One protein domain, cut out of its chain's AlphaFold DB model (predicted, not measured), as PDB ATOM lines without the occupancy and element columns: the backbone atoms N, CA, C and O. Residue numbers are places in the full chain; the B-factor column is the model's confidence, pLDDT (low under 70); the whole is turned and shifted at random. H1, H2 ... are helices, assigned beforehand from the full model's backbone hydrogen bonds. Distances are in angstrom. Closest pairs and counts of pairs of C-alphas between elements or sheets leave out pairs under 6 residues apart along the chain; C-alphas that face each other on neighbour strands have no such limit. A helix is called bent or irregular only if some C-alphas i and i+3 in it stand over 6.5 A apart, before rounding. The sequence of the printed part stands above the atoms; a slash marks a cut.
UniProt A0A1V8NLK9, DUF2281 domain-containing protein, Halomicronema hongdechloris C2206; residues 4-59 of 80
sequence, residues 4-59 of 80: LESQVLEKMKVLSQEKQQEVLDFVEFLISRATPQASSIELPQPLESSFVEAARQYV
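What this domain is: This is residues 4 to 59 of the 80 residues of the protein "DUF2281 domain-containing protein" of Halomicronema hongdechloris C2206 (UniProt A0A1V8NLK9). An open, strung-out chain: the helix H1 folds back beside the first part of the longer helix H2 in a loose V, and a long bare stretch, residues 35 to 50, leads away from the other end of H2 to the small lone helix H3. There is no shared core, and most of H2, the stretch after it and H3 stick out, with residues 25 to 59 standing free. The printed part has 56 residues with three named helices, in the order H1, H2, H3, and no named strand; its class is all helix. The whole is extended, with a radius of gyration of the C-alphas of 19.2 A, and its outline is flat, spanning 50 by 30 by 16 A.

Where its parts are: The printed part begins with H1, residues 4 to 14, which runs from C-alpha 4 at (3.343, 55.435, -101.383) to C-alpha 14 at (0.061, 69.521, -94.540), a length of 16.0 A. After a tight link of 2 residues comes H2, residues 17 to 34, the longest helix with 18 residues and 25.8 A from first to last C-alpha. It begins at C-alpha 17, (3.063, 69.613, -85.643). A long link of 16 residues, 35 to 50, holds no named element. H3, residues 51 to 56, follows and is 8.7 A long, with C-alpha 56 at (-13.508, 37.322, -60.279).

How they stand to each other: H1 and H2 are close but not clearly touching, with 1 pair of C-alphas within 8 A. Their closest C-alphas, those of Met 12 and Gln 20, are 6.3 A apart. The two helices run opposite ways at a shallow tilt of 31 degrees, and their centres are 14.2 A apart. Residues 4 to 10, which belong to H1, stand free. H3 touches no helix: H1 and H3 are apart, and H2 and H3 are apart too. In H2 and H3 every O i to N i+4 pair is within hydrogen-bond range, while in H1 6 of 7 are. No helix is bent or irregular.

The domain as a whole: The two C-alphas farthest apart, those of Ser 6 and Val 59, are 53.2 A from each other, and the first and last printed C-alphas, of Leu 4 and Val 59, are 50.5 A apart. The printed part has no cut. The C-alphas of residues 35 to 50 lie 10 to 23 A from the mean of the C-alphas. The mean pLDDT of the printed part is 77.1, and the 14 residues under 70 are residues 36 to 49, within the long link from H2 to H3.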
ATOM      1  N   LEU A   4       4.001  55.352-102.682       87.81
ATOM      2  CA  LEU A   4       3.343  55.435-101.383       87.81
ATOM      3  C   LEU A   4       4.121  56.312-100.389       87.81
ATOM      4  O   LEU A   4       3.520  57.136 -99.708       87.81
ATOM      5  N   GLU A   5       5.450  56.186-100.344       86.00
ATOM      6  CA  GLU A   5       6.304  56.980 -99.445       86.00
ATOM      7  C   GLU A   5       6.181  58.477 -99.755       86.00
ATOM      8  O   GLU A   5       6.031  59.296 -98.849       86.00
ATOM      9  N   SER A   6       6.173  58.834-101.042       85.69
ATOM     10  CA  SER A   6       6.014  60.222-101.480       85.69
ATOM     11  C   SER A   6       4.652  60.804-101.095       85.69
ATOM     12  O   SER A   6       4.592  61.936-100.619       85.69
ATOM     13  N   GLN A   7       3.564  60.034-101.242       89.62
ATOM     14  CA  GLN A   7       2.222  60.484-100.851       89.62
ATOM     15  C   GLN A   7       2.095  60.684 -99.338       89.62
ATOM     16  O   GLN A   7       1.511  61.673 -98.897       89.62
ATOM     17  N   VAL A   8       2.660  59.775 -98.537       87.50
ATOM     18  CA  VAL A   8       2.652  59.895 -97.071       87.50
ATOM     19  C   VAL A   8       3.398  61.156 -96.639       87.50
ATOM     20  O   VAL A   8       2.857  61.945 -95.868       87.50
ATOM     21  N   LEU A   9       4.591  61.403 -97.187       87.50
ATOM     22  CA  LEU A   9       5.373  62.602 -96.875       87.50
ATOM     23  C   LEU A   9       4.658  63.896 -97.277       87.50
ATOM     24  O   LEU A   9       4.708  64.879 -96.538       87.50
ATOM     25  N   GLU A  10       3.988  63.915 -98.430       90.00
ATOM     26  CA  GLU A  10       3.222  65.080 -98.876       90.00
ATOM     27  C   GLU A  10       2.050  65.372 -97.931       90.00
ATOM     28  O   GLU A  10       1.879  66.510 -97.494       90.00
ATOM     29  N   LYS A  11       1.283  64.345 -97.543       88.25
ATOM     30  CA  LYS A  11       0.163  64.497 -96.603       88.25
ATOM     31  C   LYS A  11       0.634  64.898 -95.209       88.25
ATOM     32  O   LYS A  11       0.008  65.749 -94.586       88.25
ATOM     33  N   MET A  12       1.761  64.357 -94.746       87.50
ATOM     34  CA  MET A  12       2.317  64.667 -93.429       87.50
ATOM     35  C   MET A  12       2.767  66.131 -93.319       87.50
ATOM     36  O   MET A  12       2.575  66.751 -92.277       87.50
ATOM     37  N   LYS A  13       3.283  66.724 -94.405       86.88
ATOM     38  CA  LYS A  13       3.671  68.148 -94.454       86.88
ATOM     39  C   LYS A  13       2.497  69.126 -94.335       86.88
ATOM     40  O   LYS A  13       2.722  70.275 -93.976       86.88
ATOM     41  N   VAL A  14       1.276  68.693 -94.652       93.12
ATOM     42  CA  VAL A  14       0.061  69.521 -94.540       93.12
ATOM     43  C   VAL A  14      -0.477  69.545 -93.104       93.12
ATOM     44  O   VAL A  14      -1.202  70.465 -92.729       93.12
ATOM     45  N   LEU A  15      -0.134  68.543 -92.293       88.19
ATOM     46  CA  LEU A  15      -0.603  68.418 -90.916       88.19
ATOM     47  C   LEU A  15       0.100  69.412 -89.982       88.19
ATOM     48  O   LEU A  15       1.251  69.792 -90.201       88.19
ATOM     49  N   SER A  16      -0.587  69.799 -88.906       89.88
ATOM     50  CA  SER A  16       0.025  70.537 -87.799       89.88
ATOM     51  C   SER A  16       1.056  69.670 -87.071       89.88
ATOM     52  O   SER A  16       0.983  68.442 -87.099       89.88
ATOM     53  N   GLN A  17       1.996  70.306 -86.372       88.75
ATOM     54  CA  GLN A  17       3.063  69.613 -85.643       88.75
ATOM     55  C   GLN A  17       2.530  68.586 -84.626       88.75
ATOM     56  O   GLN A  17       3.077  67.496 -84.505       88.75
ATOM     57  N   GLU A  18       1.423  68.899 -83.949       91.19
ATOM     58  CA  GLU A  18       0.745  67.977 -83.028       91.19
ATOM     59  C   GLU A  18       0.272  66.701 -83.742       91.19
ATOM     60  O   GLU A  18       0.516  65.589 -83.282       91.19
ATOM     61  N   LYS A  19      -0.349  66.848 -84.917       87.62
ATOM     62  CA  LYS A  19      -0.827  65.709 -85.711       87.62
ATOM     63  C   LYS A  19       0.303  64.933 -86.376       87.62
ATOM     64  O   LYS A  19       0.154  63.741 -86.611       87.62
ATOM     65  N   GLN A  20       1.440  65.569 -86.645       89.81
ATOM     66  CA  GLN A  20       2.642  64.865 -87.095       89.81
ATOM     67  C   GLN A  20       3.203  63.946 -86.004       89.81
ATOM     68  O   GLN A  20       3.614  62.832 -86.323       89.81
ATOM     69  N   GLN A  21       3.171  64.376 -84.739       89.69
ATOM     70  CA  GLN A  21       3.581  63.534 -83.616       89.69
ATOM     71  C   GLN A  21       2.644  62.331 -83.450       89.69
ATOM     72  O   GLN A  21       3.113  61.207 -83.352       89.69
ATOM     73  N   GLU A  22       1.329  62.540 -83.536       92.19
ATOM     74  CA  GLU A  22       0.347  61.445 -83.477       92.19
ATOM     75  C   GLU A  22       0.551  60.413 -84.605       92.19
ATOM     76  O   GLU A  22       0.433  59.206 -84.391       92.19
ATOM     77  N   VAL A  23       0.908  60.871 -85.812       91.56
ATOM     78  CA  VAL A  23       1.257  59.981 -86.931       91.56
ATOM     79  C   VAL A  23       2.525  59.182 -86.630       91.56
ATOM     80  O   VAL A  23       2.567  57.993 -86.947       91.56
ATOM     81  N   LEU A  24       3.541  59.803 -86.027       90.81
ATOM     82  CA  LEU A  24       4.768  59.112 -85.630       90.81
ATOM     83  C   LEU A  24       4.469  58.018 -84.598       90.81
ATOM     84  O   LEU A  24       4.828  56.864 -84.826       90.81
ATOM     85  N   ASP A  25       3.727  58.357 -83.545       93.88
ATOM     86  CA  ASP A  25       3.331  57.419 -82.491       93.88
ATOM     87  C   ASP A  25       2.545  56.227 -83.074       93.88
ATOM     88  O   ASP A  25       2.755  55.068 -82.707       93.88
ATOM     89  N   PHE A  26       1.663  56.484 -84.047       93.38
ATOM     90  CA  PHE A  26       0.908  55.432 -84.724       93.38
ATOM     91  C   PHE A  26       1.794  54.512 -85.576       93.38
ATOM     92  O   PHE A  26       1.595  53.294 -85.590       93.38
ATOM     93  N   VAL A  27       2.779  55.062 -86.288       91.81
ATOM     94  CA  VAL A  27       3.729  54.261 -87.073       91.81
ATOM     95  C   VAL A  27       4.583  53.390 -86.152       91.81
ATOM     96  O   VAL A  27       4.754  52.202 -86.434       91.81
ATOM     97  N   GLU A  28       5.061  53.936 -85.035       90.81
ATOM     98  CA  GLU A  28       5.799  53.177 -84.021       90.81
ATOM     99  C   GLU A  28       4.962  52.026 -83.457       90.81
ATOM    100  O   GLU A  28       5.437  50.889 -83.393       90.81
ATOM    101  N   PHE A  29       3.685  52.278 -83.154       93.00
ATOM    102  CA  PHE A  29       2.736  51.247 -82.735       93.00
ATOM    103  C   PHE A  29       2.551  50.138 -83.786       93.00
ATOM    104  O   PHE A  29       2.488  48.946 -83.464       93.00
ATOM    105  N   LEU A  30       2.468  50.492 -85.072       91.06
ATOM    106  CA  LEU A  30       2.359  49.492 -86.136       91.06
ATOM    107  C   LEU A  30       3.625  48.637 -86.241       91.06
ATOM    108  O   LEU A  30       3.521  47.421 -86.411       91.06
ATOM    109  N   ILE A  31       4.805  49.246 -86.097       88.88
ATOM    110  CA  ILE A  31       6.091  48.539 -86.109       88.88
ATOM    111  C   ILE A  31       6.201  47.607 -84.899       88.88
ATOM    112  O   ILE A  31       6.601  46.450 -85.062       88.88
ATOM    113  N   SER A  32       5.800  48.058 -83.707       87.12
ATOM    114  CA  SER A  32       5.834  47.235 -82.494       87.12
ATOM    115  C   SER A  32       4.898  46.031 -82.579       87.12
ATOM    116  O   SER A  32       5.190  44.992 -81.999       87.12
ATOM    117  N   ARG A  33       3.782  46.146 -83.312       85.19
ATOM    118  CA  ARG A  33       2.855  45.030 -83.554       85.19
ATOM    119  C   ARG A  33       3.329  44.092 -84.666       85.19
ATOM    120  O   ARG A  33       3.091  42.891 -84.593       85.19
ATOM    121  N   ALA A  34       3.941  44.635 -85.716       82.12
ATOM    122  CA  ALA A  34       4.431  43.861 -86.857       82.12
ATOM    123  C   ALA A  34       5.723  43.099 -86.543       82.12
ATOM    124  O   ALA A  34       5.998  42.076 -87.166       82.12
ATOM    125  N   THR A  35       6.502  43.588 -85.579       73.62
ATOM    126  CA  THR A  35       7.687  42.901 -85.074       73.62
ATOM    127  C   THR A  35       7.242  42.009 -83.919       73.62
ATOM    128  O   THR A  35       7.024  42.532 -82.827       73.62
ATOM    129  N   PRO A  36       7.078  40.682 -84.103       60.84
ATOM    130  CA  PRO A  36       6.947  39.791 -82.963       60.84
ATOM    131  C   PRO A  36       8.215  39.980 -82.142       60.84
ATOM    132  O   PRO A  36       9.309  39.624 -82.584       60.84
ATOM    133  N   GLN A  37       8.092  40.637 -80.992       57.41
ATOM    134  CA  GLN A  37       9.222  40.769 -80.101       57.41
ATOM    135  C   GLN A  37       9.675  39.355 -79.762       57.41
ATOM    136  O   GLN A  37       8.959  38.589 -79.120       57.41
ATOM    137  N   ALA A  38      10.882  39.014 -80.205       51.03
ATOM    138  CA  ALA A  38      11.656  37.908 -79.674       51.03
ATOM    139  C   ALA A  38      12.100  38.259 -78.245       51.03
ATOM    140  O   ALA A  38      13.282  38.270 -77.919       51.03
ATOM    141  N   SER A  39      11.151  38.596 -77.379       49.72
ATOM    142  CA  SER A  39      11.320  38.494 -75.946       49.72
ATOM    143  C   SER A  39      10.992  37.049 -75.600       49.72
ATOM    144  O   SER A  39       9.861  36.721 -75.246       49.72
ATOM    145  N   SER A  40      12.002  36.183 -75.724       47.16
ATOM    146  CA  SER A  40      12.111  34.998 -74.875       47.16
ATOM    147  C   SER A  40      12.180  35.471 -73.426       47.16
ATOM    148  O   SER A  40      13.243  35.582 -72.827       47.16
ATOM    149  N   ILE A  41      11.026  35.804 -72.878       47.03
ATOM    150  CA  ILE A  41      10.732  35.527 -71.491       47.03
ATOM    151  C   ILE A  41       9.755  34.368 -71.610       47.03
ATOM    152  O   ILE A  41       8.706  34.521 -72.237       47.03
ATOM    153  N   GLU A  42      10.120  33.198 -71.090       46.88
ATOM    154  CA  GLU A  42       9.139  32.183 -70.715       46.88
ATOM    155  C   GLU A  42       8.156  32.854 -69.745       46.88
ATOM    156  O   GLU A  42       8.327  32.827 -68.530       46.88
ATOM    157  N   LEU A  43       7.142  33.531 -70.281       46.44
ATOM    158  CA  LEU A  43       5.915  33.721 -69.545       46.44
ATOM    159  C   LEU A  43       5.310  32.319 -69.452       46.44
ATOM    160  O   LEU A  43       5.120  31.684 -70.498       46.44
ATOM    161  N   PRO A  44       4.990  31.821 -68.243       44.66
ATOM    162  CA  PRO A  44       4.055  30.717 -68.142       44.66
ATOM    163  C   PRO A  44       2.847  31.143 -68.964       44.66
ATOM    164  O   PRO A  44       2.370  32.268 -68.792       44.66
ATOM    165  N   GLN A  45       2.460  30.295 -69.919       48.47
ATOM    166  CA  GLN A  45       1.350  30.519 -70.839       48.47
ATOM    167  C   GLN A  45       0.270  31.348 -70.137       48.47
ATOM    168  O   GLN A  45      -0.169  30.922 -69.062       48.47
ATOM    169  N   PRO A  46      -0.144  32.519 -70.660       48.78
ATOM    170  CA  PRO A  46      -1.305  33.172 -70.098       48.78
ATOM    171  C   PRO A  46      -2.447  32.198 -70.352       48.78
ATOM    172  O   PRO A  46      -2.908  32.037 -71.479       48.78
ATOM    173  N   LEU A  47      -2.826  31.467 -69.302       54.56
ATOM    174  CA  LEU A  47      -4.087  30.762 -69.234       54.56
ATOM    175  C   LEU A  47      -5.101  31.772 -69.758       54.56
ATOM    176  O   LEU A  47      -5.174  32.865 -69.187       54.56
ATOM    177  N   GLU A  48      -5.756  31.452 -70.878       56.34
ATOM    178  CA  GLU A  48      -6.732  32.306 -71.557       56.34
ATOM    179  C   GLU A  48      -7.922  32.551 -70.629       56.34
ATOM    180  O   GLU A  48      -9.008  31.990 -70.742       56.34
ATOM    181  N   SER A  49      -7.670  33.365 -69.621       58.34
ATOM    182  CA  SER A  49      -8.615  33.807 -68.639       58.34
ATOM    183  C   SER A  49      -9.246  35.023 -69.275       58.34
ATOM    184  O   SER A  49      -8.615  36.061 -69.478       58.34
ATOM    185  N   SER A  50     -10.508  34.860 -69.667       74.44
ATOM    186  CA  SER A  50     -11.372  35.986 -69.990       74.44
ATOM    187  C   SER A  50     -11.184  37.074 -68.930       74.44
ATOM    188  O   SER A  50     -11.017  36.763 -67.750       74.44
ATOM    189  N   PHE A  51     -11.253  38.346 -69.327       74.06
ATOM    190  CA  PHE A  51     -11.199  39.478 -68.398       74.06
ATOM    191  C   PHE A  51     -12.141  39.284 -67.196       74.06
ATOM    192  O   PHE A  51     -11.805  39.645 -66.074       74.06
ATOM    193  N   VAL A  52     -13.287  38.629 -67.418       74.19
ATOM    194  CA  VAL A  52     -14.240  38.243 -66.369       74.19
ATOM    195  C   VAL A  52     -13.619  37.284 -65.350       74.19
ATOM    196  O   VAL A  52     -13.780  37.484 -64.151       74.19
ATOM    197  N   GLU A  53     -12.899  36.261 -65.806       77.38
ATOM    198  CA  GLU A  53     -12.230  35.266 -64.963       77.38
ATOM    199  C   GLU A  53     -11.110  35.915 -64.133       77.38
ATOM    200  O   GLU A  53     -11.002  35.661 -62.936       77.38
ATOM    201  N   ALA A  54     -10.341  36.826 -64.740       78.19
ATOM    202  CA  ALA A  54      -9.315  37.606 -64.048       78.19
ATOM    203  C   ALA A  54      -9.912  38.609 -63.040       78.19
ATOM    204  O   ALA A  54      -9.319  38.875 -61.996       78.19
ATOM    205  N   ALA A  55     -11.102  39.148 -63.324       77.69
ATOM    206  CA  ALA A  55     -11.804  40.078 -62.445       77.69
ATOM    207  C   ALA A  55     -12.515  39.388 -61.267       77.69
ATOM    208  O   ALA A  55     -12.763  40.046 -60.256       77.69
ATOM    209  N   ARG A  56     -12.811  38.075 -61.346       78.88
ATOM    210  CA  ARG A  56     -13.508  37.322 -60.279       78.88
ATOM    211  C   ARG A  56     -12.836  37.459 -58.920       78.88
ATOM    212  O   ARG A  56     -13.535  37.623 -57.928       78.88
ATOM    213  N   GLN A  57     -11.505  37.437 -58.873       76.44
ATOM    214  CA  GLN A  57     -10.763  37.553 -57.613       76.44
ATOM    215  C   GLN A  57     -10.883  38.933 -56.951       76.44
ATOM    216  O   GLN A  57     -10.537  39.064 -55.787       76.44
ATOM    217  N   TYR A  58     -11.350  39.947 -57.683       74.94
ATOM    218  CA  TYR A  58     -11.541  41.307 -57.180       74.94
ATOM    219  C   TYR A  58     -13.009  41.616 -56.852       74.94
ATOM    220  O   TYR A  58     -13.302  42.669 -56.281       74.94
ATOM    221  N   VAL A  59     -13.941  40.713 -57.182       73.31
ATOM    222  CA  VAL A  59     -15.354  40.842 -56.803       73.31
ATOM    223  C   VAL A  59     -15.452  40.768 -55.279       73.31
ATOM    224  O   VAL A  59     -15.129  39.750 -54.678       73.31
TER     225      VAL A  59